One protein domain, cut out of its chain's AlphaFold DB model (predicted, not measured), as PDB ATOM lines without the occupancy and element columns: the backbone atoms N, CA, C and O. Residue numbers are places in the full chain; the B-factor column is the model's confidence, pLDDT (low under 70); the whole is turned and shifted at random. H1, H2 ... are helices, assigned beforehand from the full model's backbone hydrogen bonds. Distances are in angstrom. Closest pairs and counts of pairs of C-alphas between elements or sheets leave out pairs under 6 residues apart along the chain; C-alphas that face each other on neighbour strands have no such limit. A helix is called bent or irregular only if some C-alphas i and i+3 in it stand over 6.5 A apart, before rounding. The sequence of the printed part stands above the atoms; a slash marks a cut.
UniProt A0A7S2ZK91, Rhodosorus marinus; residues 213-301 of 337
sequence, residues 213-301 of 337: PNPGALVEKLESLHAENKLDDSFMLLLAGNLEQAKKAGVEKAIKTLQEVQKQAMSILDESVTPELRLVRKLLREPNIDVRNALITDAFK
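Overview. This is residues 213 to 301 of the 337 residues of a protein of Rhodosorus marinus (UniProt A0A7S2ZK91). Two lobes are joined at one end of the long helix H3: one lobe is H3 with H1 and H2 packed on it, the other is the hairpin of H4 and H5. H2 lies beside H3, H1 slants over the later part of H3, and H3 and H4 open from their link as a V, so that H2 to H5 run as a zigzag. The printed part has 89 residues with five named helices, H1 to H5 in order along the chain, and no named strand; its class is all helix. It is only just loose, close to compact, with a radius of gyration of the C-alphas of 14.6 A, and spans 40 by 32 by 24 A.

Along the chain. H1 is residues 215 to 227, 18.5 A from first to last C-alpha, and begins with C-alpha 215 at (179.108, 112.358, 241.337). H2 is residues 233 to 249, 24.1 A long. H3, the longest helix, is residues 252 to 271, 28.8 A, from C-alpha 252 at (174.039, 121.167, 226.827). H4 is residues 275 to 285, 15.5 A. H5 is residues 289 to 300, 16.5 A, and ends with C-alpha 300 at (152.721, 95.287, 242.684). No helix is bent.

Arrangement. H3 is the hub, touching H1, H2 and H4. H1 touches residues 261 to 269 of H3 alone, at a steep tilt of 45 degrees, the same way; the closest C-alphas are those of Leu 222 and Ala 265, 6.3 A apart. H2 and H3 form a helical hairpin and touch at a shallow tilt of 23 degrees, opposite ways, with the closest C-alphas, those of Ala 246 and Ile 255, 5.7 A apart. H3 and H4, also a helical hairpin, only just touch, with 3 pairs of C-alphas within 8 A. H3 touches H4 with residues 270 to 271 alone; the closest C-alphas are those of Asp 270 and Arg 278, 5.3 A apart, and the two helices stand at a shallow tilt of 26 degrees, opposite ways. H4 and H5 form a third helical hairpin and touch at a shallow tilt of 4 degrees, opposite ways; the closest C-alphas are those of Leu 283 and Arg 292, 5.6 A apart. H1 and H2 are apart, and H5 is apart from H1, H2 and H3. In H1, H2, H3, H4 and H5 every O i to N i+4 pair is within hydrogen-bond range.

Size, cuts and confidence. The two C-alphas farthest apart are those of Ala 249 and Lys 301, at 43.2 A. The printed part has no cut, and its four links between helices are tight. The mean pLDDT of the printed part is 94.3, and no printed residue is under 70.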
ATOM      1  N   PRO A 213     183.345 117.621 243.237       91.12
ATOM      2  CA  PRO A 213     184.359 117.211 242.259       91.12
ATOM      3  C   PRO A 213     183.989 115.948 241.471       91.12
ATOM      4  O   PRO A 213     184.534 115.705 240.395       91.12
ATOM      5  N   ASN A 214     183.104 115.113 242.014       94.31
ATOM      6  CA  ASN A 214     182.686 113.847 241.426       94.31
ATOM      7  C   ASN A 214     181.210 113.558 241.792       94.31
ATOM      8  O   ASN A 214     180.677 114.185 242.715       94.31
ATOM      9  N   PRO A 215     180.526 112.635 241.088       92.56
ATOM     10  CA  PRO A 215     179.108 112.358 241.337       92.56
ATOM     11  C   PRO A 215     178.829 111.752 242.723       92.56
ATOM     12  O   PRO A 215     177.756 111.982 243.266       92.56
ATOM     13  N   GLY A 216     179.780 111.030 243.328       93.94
ATOM     14  CA  GLY A 216     179.625 110.501 244.692       93.94
ATOM     15  C   GLY A 216     179.561 111.615 245.741       93.94
ATOM     16  O   GLY A 216     178.622 111.679 246.524       93.94
ATOM     17  N   ALA A 217     180.494 112.566 245.671       95.88
ATOM     18  CA  ALA A 217     180.535 113.744 246.533       95.88
ATOM     19  C   ALA A 217     179.328 114.670 246.321       95.88
ATOM     20  O   ALA A 217     178.937 115.396 247.231       95.88
ATOM     21  N   LEU A 218     178.726 114.674 245.125       96.06
ATOM     22  CA  LEU A 218     177.455 115.364 244.894       96.06
ATOM     23  C   LEU A 218     176.333 114.728 245.723       96.06
ATOM     24  O   LEU A 218     175.608 115.456 246.396       96.06
ATOM     25  N   VAL A 219     176.195 113.401 245.685       96.44
ATOM     26  CA  VAL A 219     175.151 112.683 246.435       96.44
ATOM     27  C   VAL A 219     175.336 112.878 247.937       96.44
ATOM     28  O   VAL A 219     174.403 113.342 248.585       96.44
ATOM     29  N   GLU A 220     176.545 112.669 248.468       96.88
ATOM     30  CA  GLU A 220     176.851 112.915 249.889       96.88
ATOM     31  C   GLU A 220     176.513 114.357 250.303       96.88
ATOM     32  O   GLU A 220     175.948 114.611 251.370       96.88
ATOM     33  N   LYS A 221     176.811 115.334 249.431       97.69
ATOM     34  CA  LYS A 221     176.468 116.733 249.691       97.69
ATOM     35  C   LYS A 221     174.956 116.946 249.722       97.69
ATOM     36  O   LYS A 221     174.471 117.623 250.626       97.69
ATOM     37  N   LEU A 222     174.208 116.382 248.779       97.69
ATOM     38  CA  LEU A 222     172.747 116.486 248.758       97.69
ATOM     39  C   LEU A 222     172.100 115.780 249.959       97.69
ATOM     40  O   LEU A 222     171.159 116.322 250.531       97.69
ATOM     41  N   GLU A 223     172.630 114.635 250.391       97.25
ATOM     42  CA  GLU A 223     172.194 113.943 251.609       97.25
ATOM     43  C   GLU A 223     172.428 114.804 252.854       97.25
ATOM     44  O   GLU A 223     171.523 114.953 253.676       97.25
ATOM     45  N   SER A 224     173.596 115.453 252.965       97.44
ATOM     46  CA  SER A 224     173.868 116.388 254.067       97.44
ATOM     47  C   SER A 224     172.902 117.579 254.071       97.44
ATOM     48  O   SER A 224     172.366 117.942 255.115       97.44
ATOM     49  N   LEU A 225     172.597 118.143 252.894       97.31
ATOM     50  CA  LEU A 225     171.622 119.228 252.762       97.31
ATOM     51  C   LEU A 225     170.210 118.764 253.129       97.31
ATOM     52  O   LEU A 225     169.457 119.526 253.732       97.31
ATOM     53  N   HIS A 226     169.842 117.528 252.795       97.06
ATOM     54  CA  HIS A 226     168.557 116.962 253.185       97.06
ATOM     55  C   HIS A 226     168.456 116.767 254.703       97.06
ATOM     56  O   HIS A 226     167.470 117.196 255.297       97.06
ATOM     57  N   ALA A 227     169.492 116.213 255.342       96.25
ATOM     58  CA  ALA A 227     169.543 116.041 256.796       96.25
ATOM     59  C   ALA A 227     169.439 117.378 257.556       96.25
ATOM     60  O   ALA A 227     168.858 117.440 258.638       96.25
ATOM     61  N   GLU A 228     169.957 118.460 256.971       96.00
ATOM     62  CA  GLU A 228     169.865 119.823 257.506       96.00
ATOM     63  C   GLU A 228     168.553 120.555 257.141       96.00
ATOM     64  O   GLU A 228     168.413 121.734 257.459       96.00
ATOM     65  N   ASN A 229     167.593 119.898 256.474       94.19
ATOM     66  CA  ASN A 229     166.364 120.502 255.926       94.19
ATOM     67  C   ASN A 229     166.611 121.677 254.955       94.19
ATOM     68  O   ASN A 229     165.769 122.556 254.793       94.19
ATOM     69  N   LYS A 230     167.774 121.696 254.300       95.81
ATOM     70  CA  LYS A 230     168.180 122.708 253.312       95.81
ATOM     71  C   LYS A 230     167.883 122.308 251.870       95.81
ATOM     72  O   LYS A 230     168.026 123.125 250.963       95.81
ATOM     73  N   LEU A 231     167.516 121.048 251.651       95.56
ATOM     74  CA  LEU A 231     167.012 120.552 250.375       95.56
ATOM     75  C   LEU A 231     165.489 120.761 250.346       95.56
ATOM     76  O   LEU A 231     164.710 119.817 250.450       95.56
ATOM     77  N   ASP A 232     165.094 122.032 250.318       93.50
ATOM     78  CA  ASP A 232     163.718 122.513 250.439       93.50
ATOM     79  C   ASP A 232     163.117 122.910 249.075       93.50
ATOM     80  O   ASP A 232     163.742 122.786 248.016       93.50
ATOM     81  N   ASP A 233     161.882 123.417 249.094       91.75
ATOM     82  CA  ASP A 233     161.196 123.885 247.887       91.75
ATOM     83  C   ASP A 233     161.946 125.042 247.209       91.75
ATOM     84  O   ASP A 233     161.976 125.115 245.980       91.75
ATOM     85  N   SER A 234     162.606 125.910 247.984       93.56
ATOM     86  CA  SER A 234     163.414 127.022 247.468       93.56
ATOM     87  C   SER A 234     164.599 126.509 246.648       93.56
ATOM     88  O   SER A 234     164.830 126.968 245.526       93.56
ATOM     89  N   PHE A 235     165.314 125.507 247.167       97.19
ATOM     90  CA  PHE A 235     166.384 124.820 246.447       97.19
ATOM     91  C   PHE A 235     165.872 124.199 245.142       97.19
ATOM     92  O   PHE A 235     166.461 124.402 244.075       97.19
ATOM     93  N   MET A 236     164.747 123.478 245.203       96.56
ATOM     94  CA  MET A 236     164.165 122.816 244.033       96.56
ATOM     95  C   MET A 236     163.670 123.814 242.979       96.56
ATOM     96  O   MET A 236     163.859 123.584 241.780       96.56
ATOM     97  N   LEU A 237     163.089 124.938 243.405       94.50
ATOM     98  CA  LEU A 237     162.626 126.012 242.529       94.50
ATOM     99  C   LEU A 237     163.797 126.681 241.802       94.50
ATOM    100  O   LEU A 237     163.748 126.846 240.581       94.50
ATOM    101  N   LEU A 238     164.872 127.015 242.523       96.81
ATOM    102  CA  LEU A 238     166.083 127.591 241.930       96.81
ATOM    103  C   LEU A 238     166.739 126.633 240.936       96.81
ATOM    104  O   LEU A 238     167.142 127.042 239.846       96.81
ATOM    105  N   LEU A 239     166.809 125.346 241.279       97.56
ATOM    106  CA  LEU A 239     167.331 124.318 240.386       97.56
ATOM    107  C   LEU A 239     166.501 124.211 239.099       97.56
ATOM    108  O   LEU A 239     167.069 124.182 238.004       97.56
ATOM    109  N   ALA A 240     165.170 124.201 239.212       96.44
ATOM    110  CA  ALA A 240     164.266 124.169 238.065       96.44
ATOM    111  C   ALA A 240     164.409 125.422 237.182       96.44
ATOM    112  O   ALA A 240     164.530 125.295 235.961       96.44
ATOM    113  N   GLY A 241     164.476 126.611 237.789       96.81
ATOM    114  CA  GLY A 241     164.678 127.875 237.079       96.81
ATOM    115  C   GLY A 241     166.012 127.924 236.330       96.81
ATOM    116  O   GLY A 241     166.049 128.264 235.146       96.81
ATOM    117  N   ASN A 242     167.107 127.505 236.970       97.56
ATOM    118  CA  ASN A 242     168.428 127.442 236.338       97.56
ATOM    119  C   ASN A 242     168.471 126.426 235.188       97.56
ATOM    120  O   ASN A 242     169.083 126.677 234.149       97.56
ATOM    121  N   LEU A 243     167.789 125.291 235.342       97.62
ATOM    122  CA  LEU A 243     167.665 124.277 234.299       97.62
ATOM    123  C   LEU A 243     166.873 124.802 233.095       97.62
ATOM    124  O   LEU A 243     167.265 124.566 231.951       97.62
ATOM    125  N   GLU A 244     165.790 125.545 233.325       97.75
ATOM    126  CA  GLU A 244     165.029 126.204 232.261       97.75
ATOM    127  C   GLU A 244     165.874 127.258 231.530       97.75
ATOM    128  O   GLU A 244     165.898 127.285 230.298       97.75
ATOM    129  N   GLN A 245     166.622 128.087 232.264       97.50
ATOM    130  CA  GLN A 245     167.536 129.069 231.674       97.50
ATOM    131  C   GLN A 245     168.632 128.399 230.836       97.50
ATOM    132  O   GLN A 245     168.879 128.819 229.706       97.50
ATOM    133  N   ALA A 246     169.240 127.316 231.331       97.88
ATOM    134  CA  ALA A 246     170.248 126.556 230.595       97.88
ATOM    135  C   ALA A 246     169.682 125.939 229.304       97.88
ATOM    136  O   ALA A 246     170.356 125.962 228.271       97.88
ATOM    137  N   LYS A 247     168.434 125.444 229.338       97.38
ATOM    138  CA  LYS A 247     167.704 124.970 228.149       97.38
ATOM    139  C   LYS A 247     167.475 126.088 227.140       97.38
ATOM    140  O   LYS A 247     167.782 125.900 225.967       97.38
ATOM    141  N   LYS A 248     166.994 127.252 227.589       97.56
ATOM    142  CA  LYS A 248     166.790 128.432 226.728       97.56
ATOM    143  C   LYS A 248     168.098 128.915 226.099       97.56
ATOM    144  O   LYS A 248     168.103 129.308 224.939       97.56
ATOM    145  N   ALA A 249     169.200 128.850 226.842       97.69
ATOM    146  CA  ALA A 249     170.526 129.227 226.361       97.69
ATOM    147  C   ALA A 249     171.206 128.146 225.495       97.69
ATOM    148  O   ALA A 249     172.252 128.413 224.908       97.69
ATOM    149  N   GLY A 250     170.655 126.928 225.422       97.19
ATOM    150  CA  GLY A 250     171.225 125.820 224.649       97.19
ATOM    151  C   GLY A 250     172.551 125.271 225.194       97.19
ATOM    152  O   GLY A 250     173.331 124.687 224.444       97.19
ATOM    153  N   VAL A 251     172.845 125.450 226.488       98.19
ATOM    154  CA  VAL A 251     174.120 125.012 227.087       98.19
ATOM    155  C   VAL A 251     174.026 123.548 227.531       98.19
ATOM    156  O   VAL A 251     173.774 123.251 228.698       98.19
ATOM    157  N   GLU A 252     174.251 122.611 226.605       97.31
ATOM    158  CA  GLU A 252     174.039 121.167 226.827       97.31
ATOM    159  C   GLU A 252     174.734 120.596 228.069       97.31
ATOM    160  O   GLU A 252     174.147 119.795 228.797       97.31
ATOM    161  N   LYS A 253     175.982 121.008 228.335       95.56
ATOM    162  CA  LYS A 253     176.737 120.526 229.501       95.56
ATOM    163  C   LYS A 253     176.042 120.912 230.809       95.56
ATOM    164  O   LYS A 253     175.887 120.064 231.679       95.56
ATOM    165  N   ALA A 254     175.589 122.161 230.921       95.81
ATOM    166  CA  ALA A 254     174.882 122.649 232.103       95.81
ATOM    167  C   ALA A 254     173.525 121.957 232.267       95.81
ATOM    168  O   ALA A 254     173.175 121.566 233.375       95.81
ATOM    169  N   ILE A 255     172.797 121.735 231.165       97.69
ATOM    170  CA  ILE A 255     171.521 121.007 231.181       97.69
ATOM    171  C   ILE A 255     171.716 119.603 231.764       97.69
ATOM    172  O   ILE A 255     170.991 119.233 232.683       97.69
ATOM    173  N   LYS A 256     172.715 118.849 231.282       96.31
ATOM    174  CA  LYS A 256     172.996 117.487 231.769       96.31
ATOM    175  C   LYS A 256     173.339 117.472 233.259       96.31
ATOM    176  O   LYS A 256     172.751 116.691 233.999       96.31
ATOM    177  N   THR A 257     174.230 118.358 233.708       95.56
ATOM    178  CA  THR A 257     174.614 118.440 235.126       95.56
ATOM    179  C   THR A 257     173.431 118.829 236.015       95.56
ATOM    180  O   THR A 257     173.196 118.183 237.030       95.56
ATOM    181  N   LEU A 258     172.637 119.834 235.630       97.12
ATOM    182  CA  LEU A 258     171.469 120.261 236.411       97.12
ATOM    183  C   LEU A 258     170.375 119.185 236.451       97.12
ATOM    184  O   LEU A 258     169.745 118.999 237.489       97.12
ATOM    185  N   GLN A 259     170.170 118.445 235.357       96.75
ATOM    186  CA  GLN A 259     169.254 117.297 235.325       96.75
ATOM    187  C   GLN A 259     169.711 116.170 236.252       96.75
ATOM    188  O   GLN A 259     168.886 115.558 236.924       96.75
ATOM    189  N   GLU A 260     171.014 115.895 236.298       95.69
ATOM    190  CA  GLU A 260     171.577 114.888 237.195       95.69
ATOM    191  C   GLU A 260     171.387 115.286 238.662       95.69
ATOM    192  O   GLU A 260     170.849 114.499 239.438       95.69
ATOM    193  N   VAL A 261     171.709 116.534 239.019       97.12
ATOM    194  CA  VAL A 261     171.476 117.080 240.368       97.12
ATOM    195  C   VAL A 261     169.996 117.000 240.738       97.12
ATOM    196  O   VAL A 261     169.663 116.533 241.823       97.12
ATOM    197  N   GLN A 262     169.100 117.387 239.826       96.81
ATOM    198  CA  GLN A 262     167.653 117.317 240.043       96.81
ATOM    199  C   GLN A 262     167.189 115.885 240.293       96.81
ATOM    200  O   GLN A 262     166.418 115.643 241.220       96.81
ATOM    201  N   LYS A 263     167.674 114.929 239.496       95.31
ATOM    202  CA  LYS A 263     167.339 113.513 239.648       95.31
ATOM    203  C   LYS A 263     167.796 112.970 241.004       95.31
ATOM    204  O   LYS A 263     167.013 112.294 241.666       95.31
ATOM    205  N   GLN A 264     169.029 113.270 241.413       96.75
ATOM    206  CA  GLN A 264     169.573 112.815 242.697       96.75
ATOM    207  C   GLN A 264     168.828 113.450 243.878       96.75
ATOM    208  O   GLN A 264     168.367 112.736 244.763       96.75
ATOM    209  N   ALA A 265     168.610 114.768 243.844       96.69
ATOM    210  CA  ALA A 265     167.858 115.486 244.872       96.69
ATOM    211  C   ALA A 265     166.433 114.928 245.035       96.69
ATOM    212  O   ALA A 265     165.978 114.691 246.152       96.69
ATOM    213  N   MET A 266     165.740 114.642 243.927       94.62
ATOM    214  CA  MET A 266     164.415 114.014 243.968       94.62
ATOM    215  C   MET A 266     164.444 112.587 244.517       94.62
ATOM    216  O   MET A 266     163.507 112.207 245.212       94.62
ATOM    217  N   SER A 267     165.483 111.799 244.221       94.19
ATOM    218  CA  SER A 267     165.622 110.447 244.778       94.19
ATOM    219  C   SER A 267     165.721 110.495 246.302       94.19
ATOM    220  O   SER A 267     164.986 109.782 246.978       94.19
ATOM    221  N   ILE A 268     166.546 111.403 246.828       95.69
ATOM    222  CA  ILE A 268     166.725 111.609 248.272       95.69
ATOM    223  C   ILE A 268     165.405 112.068 248.922       95.69
ATOM    224  O   ILE A 268     164.973 111.506 249.926       95.69
ATOM    225  N   LEU A 269     164.692 113.027 248.312       93.44
ATOM    226  CA  LEU A 269     163.368 113.463 248.793       93.44
ATOM    227  C   LEU A 269     162.301 112.363 248.744       93.44
ATOM    228  O   LEU A 269     161.353 112.376 249.525       93.44
ATOM    229  N   ASP A 270     162.405 111.440 247.796       92.75
ATOM    230  CA  ASP A 270     161.474 110.325 247.673       92.75
ATOM    231  C   ASP A 270     161.764 109.212 248.693       92.75
ATOM    232  O   ASP A 270     160.870 108.433 249.028       92.75
ATOM    233  N   GLU A 271     162.993 109.110 249.196       93.56
ATOM    234  CA  GLU A 271     163.369 108.131 250.219       93.56
ATOM    235  C   GLU A 271     162.804 108.465 251.598       93.56
ATOM    236  O   GLU A 271     162.464 107.545 252.343       93.56
ATOM    237  N   SER A 272     162.613 109.754 251.900       89.56
ATOM    238  CA  SER A 272     162.021 110.219 253.161       89.56
ATOM    239  C   SER A 272     160.495 110.061 253.238       89.56
ATOM    240  O   SER A 272     159.915 110.217 254.312       89.56
ATOM    241  N   VAL A 273     159.827 109.709 252.132       91.50
ATOM    242  CA  VAL A 273     158.377 109.453 252.093       91.50
ATOM    243  C   VAL A 273     158.025 107.966 252.018       91.50
ATOM    244  O   VAL A 273     158.829 107.106 251.631       91.50
ATOM    245  N   THR A 274     156.772 107.662 252.380       92.12
ATOM    246  CA  THR A 274     156.219 106.302 252.347       92.12
ATOM    247  C   THR A 274     156.361 105.679 250.953       92.12
ATOM    248  O   THR A 274     156.335 106.395 249.943       92.12
ATOM    249  N   PRO A 275     156.553 104.352 250.858       87.88
ATOM    250  CA  PRO A 275     156.790 103.685 249.579       87.88
ATOM    251  C   PRO A 275     155.642 103.897 248.580       87.88
ATOM    252  O   PRO A 275     155.903 104.062 247.388       87.88
ATOM    253  N   GLU A 276     154.398 103.981 249.053       88.69
ATOM    254  CA  GLU A 276     153.218 104.265 248.234       88.69
ATOM    255  C   GLU A 276     153.281 105.683 247.654       88.69
ATOM    256  O   GLU A 276     153.099 105.875 246.452       88.69
ATOM    257  N   LEU A 277     153.603 106.684 248.481       89.38
ATOM    258  CA  LEU A 277     153.695 108.073 248.032       89.38
ATOM    259  C   LEU A 277     154.880 108.279 247.083       89.38
ATOM    260  O   LEU A 277     154.768 108.998 246.092       89.38
ATOM    261  N   ARG A 278     156.003 107.607 247.346       91.75
ATOM    262  CA  ARG A 278     157.163 107.554 246.450       91.75
ATOM    263  C   ARG A 278     156.808 106.947 245.099       91.75
ATOM    264  O   ARG A 278     157.217 107.489 244.076       91.75
ATOM    265  N   LEU A 279     156.036 105.858 245.073       91.44
ATOM    266  CA  LEU A 279     155.541 105.285 243.824       91.44
ATOM    267  C   LEU A 279     154.677 106.301 243.076       91.44
ATOM    268  O   LEU A 279     154.967 106.600 241.922       91.44
ATOM    269  N   VAL A 280     153.679 106.895 243.737       91.75
ATOM    270  CA  VAL A 280     152.801 107.906 243.123       91.75
ATOM    271  C   VAL A 280     153.611 109.072 242.549       91.75
ATOM    272  O   VAL A 280     153.416 109.442 241.392       91.75
ATOM    273  N   ARG A 281     154.577 109.609 243.302       91.38
ATOM    274  CA  ARG A 281     155.471 110.679 242.834       91.38
ATOM    275  C   ARG A 281     156.276 110.269 241.600       91.38
ATOM    276  O   ARG A 281     156.371 111.056 240.661       91.38
ATOM    277  N   LYS A 282     156.814 109.045 241.561       91.19
ATOM    278  CA  LYS A 282     157.514 108.512 240.378       91.19
ATOM    279  C   LYS A 282     156.586 108.405 239.168       91.19
ATOM    280  O   LYS A 282     156.965 108.833 238.082       91.19
ATOM    281  N   LEU A 283     155.363 107.907 239.356       92.25
ATOM    282  CA  LEU A 283     154.378 107.759 238.278       92.25
ATOM    283  C   LEU A 283     153.924 109.104 237.702       92.25
ATOM    284  O   LEU A 283     153.755 109.217 236.491       92.25
ATOM    285  N   LEU A 284     153.749 110.123 238.550       92.12
ATOM    286  CA  LEU A 284     153.358 111.468 238.115       92.12
ATOM    287  C   LEU A 284     154.455 112.177 237.312       92.12
ATOM    288  O   LEU A 284     154.145 113.003 236.458       92.12
ATOM    289  N   ARG A 285     155.731 111.871 237.578       89.00
ATOM    290  CA  ARG A 285     156.870 112.484 236.879       89.00
ATOM    291  C   ARG A 285     157.226 111.794 235.568       89.00
ATOM    292  O   ARG A 285     157.841 112.433 234.724       89.00
ATOM    293  N   GLU A 286     156.889 110.518 235.406       93.44
ATOM    294  CA  GLU A 286     157.257 109.734 234.228       93.44
ATOM    295  C   GLU A 286     156.266 109.985 233.078       93.44
ATOM    296  O   GLU A 286     155.135 109.490 233.136       93.44
ATOM    297  N   PRO A 287     156.633 110.740 232.023       88.81
ATOM    298  CA  PRO A 287     155.712 111.037 230.929       88.81
ATOM    299  C   PRO A 287     155.410 109.804 230.070       88.81
ATOM    300  O   PRO A 287     154.350 109.749 229.450       88.81
ATOM    301  N   ASN A 288     156.314 108.820 230.022       94.81
ATOM    302  CA  ASN A 288     156.148 107.642 229.185       94.81
ATOM    303  C   ASN A 288     155.211 106.617 229.843       94.81
ATOM    304  O   ASN A 288     155.471 106.126 230.944       94.81
ATOM    305  N   ILE A 289     154.132 106.264 229.141       92.56
ATOM    306  CA  ILE A 289     153.107 105.345 229.642       92.56
ATOM    307  C   ILE A 289     153.633 103.917 229.838       92.56
ATOM    308  O   ILE A 289     153.254 103.259 230.803       92.56
ATOM    309  N   ASP A 290     154.555 103.458 228.990       94.69
ATOM    310  CA  ASP A 290     155.111 102.105 229.060       94.69
ATOM    311  C   ASP A 290     156.011 101.958 230.287       94.69
ATOM    312  O   ASP A 290     155.899 100.995 231.049       94.69
ATOM    313  N   VAL A 291     156.856 102.965 230.533       93.19
ATOM    314  CA  VAL A 291     157.715 103.026 231.724       93.19
ATOM    315  C   VAL A 291     156.858 103.133 232.984       93.19
ATOM    316  O   VAL A 291     157.111 102.444 233.971       93.19
ATOM    317  N   ARG A 292     155.792 103.937 232.940       94.44
ATOM    318  CA  ARG A 292     154.833 104.070 234.039       94.44
ATOM    319  C   ARG A 292     154.148 102.740 234.364       94.44
ATOM    320  O   ARG A 292     154.099 102.354 235.529       94.44
ATOM    321  N   ASN A 293     153.682 102.008 233.354       90.25
ATOM    322  CA  ASN A 293     153.074 100.687 233.532       90.25
ATOM    323  C   ASN A 293     154.078  99.669 234.084       90.25
ATOM    324  O   ASN A 293     153.729  98.873 234.958       90.25
ATOM    325  N   ALA A 294     155.335  99.720 233.636       94.12
ATOM    326  CA  ALA A 294     156.399  98.883 234.180       94.12
ATOM    327  C   ALA A 294     156.655  99.179 235.668       94.12
ATOM    328  O   ALA A 294     156.737  98.239 236.453       94.12
ATOM    329  N   LEU A 295     156.697 100.455 236.072       91.81
ATOM    330  CA  LEU A 295     156.844 100.873 237.475       91.81
ATOM    331  C   LEU A 295     155.684 100.390 238.358       91.81
ATOM    332  O   LEU A 295     155.922  99.912 239.464       91.81
ATOM    333  N   ILE A 296     154.440 100.483 237.872       91.19
ATOM    334  CA  ILE A 296     153.256  99.945 238.564       91.19
ATOM    335  C   ILE A 296     153.400  98.434 238.723       91.19
ATOM    336  O   ILE A 296     153.322  97.909 239.829       91.19
ATOM    337  N   THR A 297     153.647  97.735 237.616       90.88
ATOM    338  CA  THR A 297     153.750  96.273 237.619       90.88
ATOM    339  C   THR A 297     154.850  95.809 238.567       90.88
ATOM    340  O   THR A 297     154.645  94.862 239.314       90.88
ATOM    341  N   ASP A 298     156.000  96.480 238.574       90.94
ATOM    342  CA  ASP A 298     157.113  96.160 239.467       90.94
ATOM    343  C   ASP A 298     156.773  96.400 240.944       90.94
ATOM    344  O   ASP A 298     157.059  95.555 241.787       90.94
ATOM    345  N   ALA A 299     156.080  97.496 241.257       88.56
ATOM    346  CA  ALA A 299     155.665  97.798 242.623       88.56
ATOM    347  C   ALA A 299     154.615  96.816 243.177       88.56
ATOM    348  O   ALA A 299     154.588  96.574 244.384       88.56
ATOM    349  N   PHE A 300     153.766  96.251 242.311       86.06
ATOM    350  CA  PHE A 300     152.721  95.287 242.684       86.06
ATOM    351  C   PHE A 300     153.121  93.820 242.515       86.06
ATOM    352  O   PHE A 300     152.386  92.939 242.966       86.06
ATOM    353  N   LYS A 301     154.279  93.521 241.912       85.25
ATOM    354  CA  LYS A 301     154.876  92.190 242.038       85.25
ATOM    355  C   LYS A 301     155.172  91.992 243.515       85.25
ATOM    356  O   LYS A 301     156.046  92.656 244.071       85.25
TER     357      LYS A 301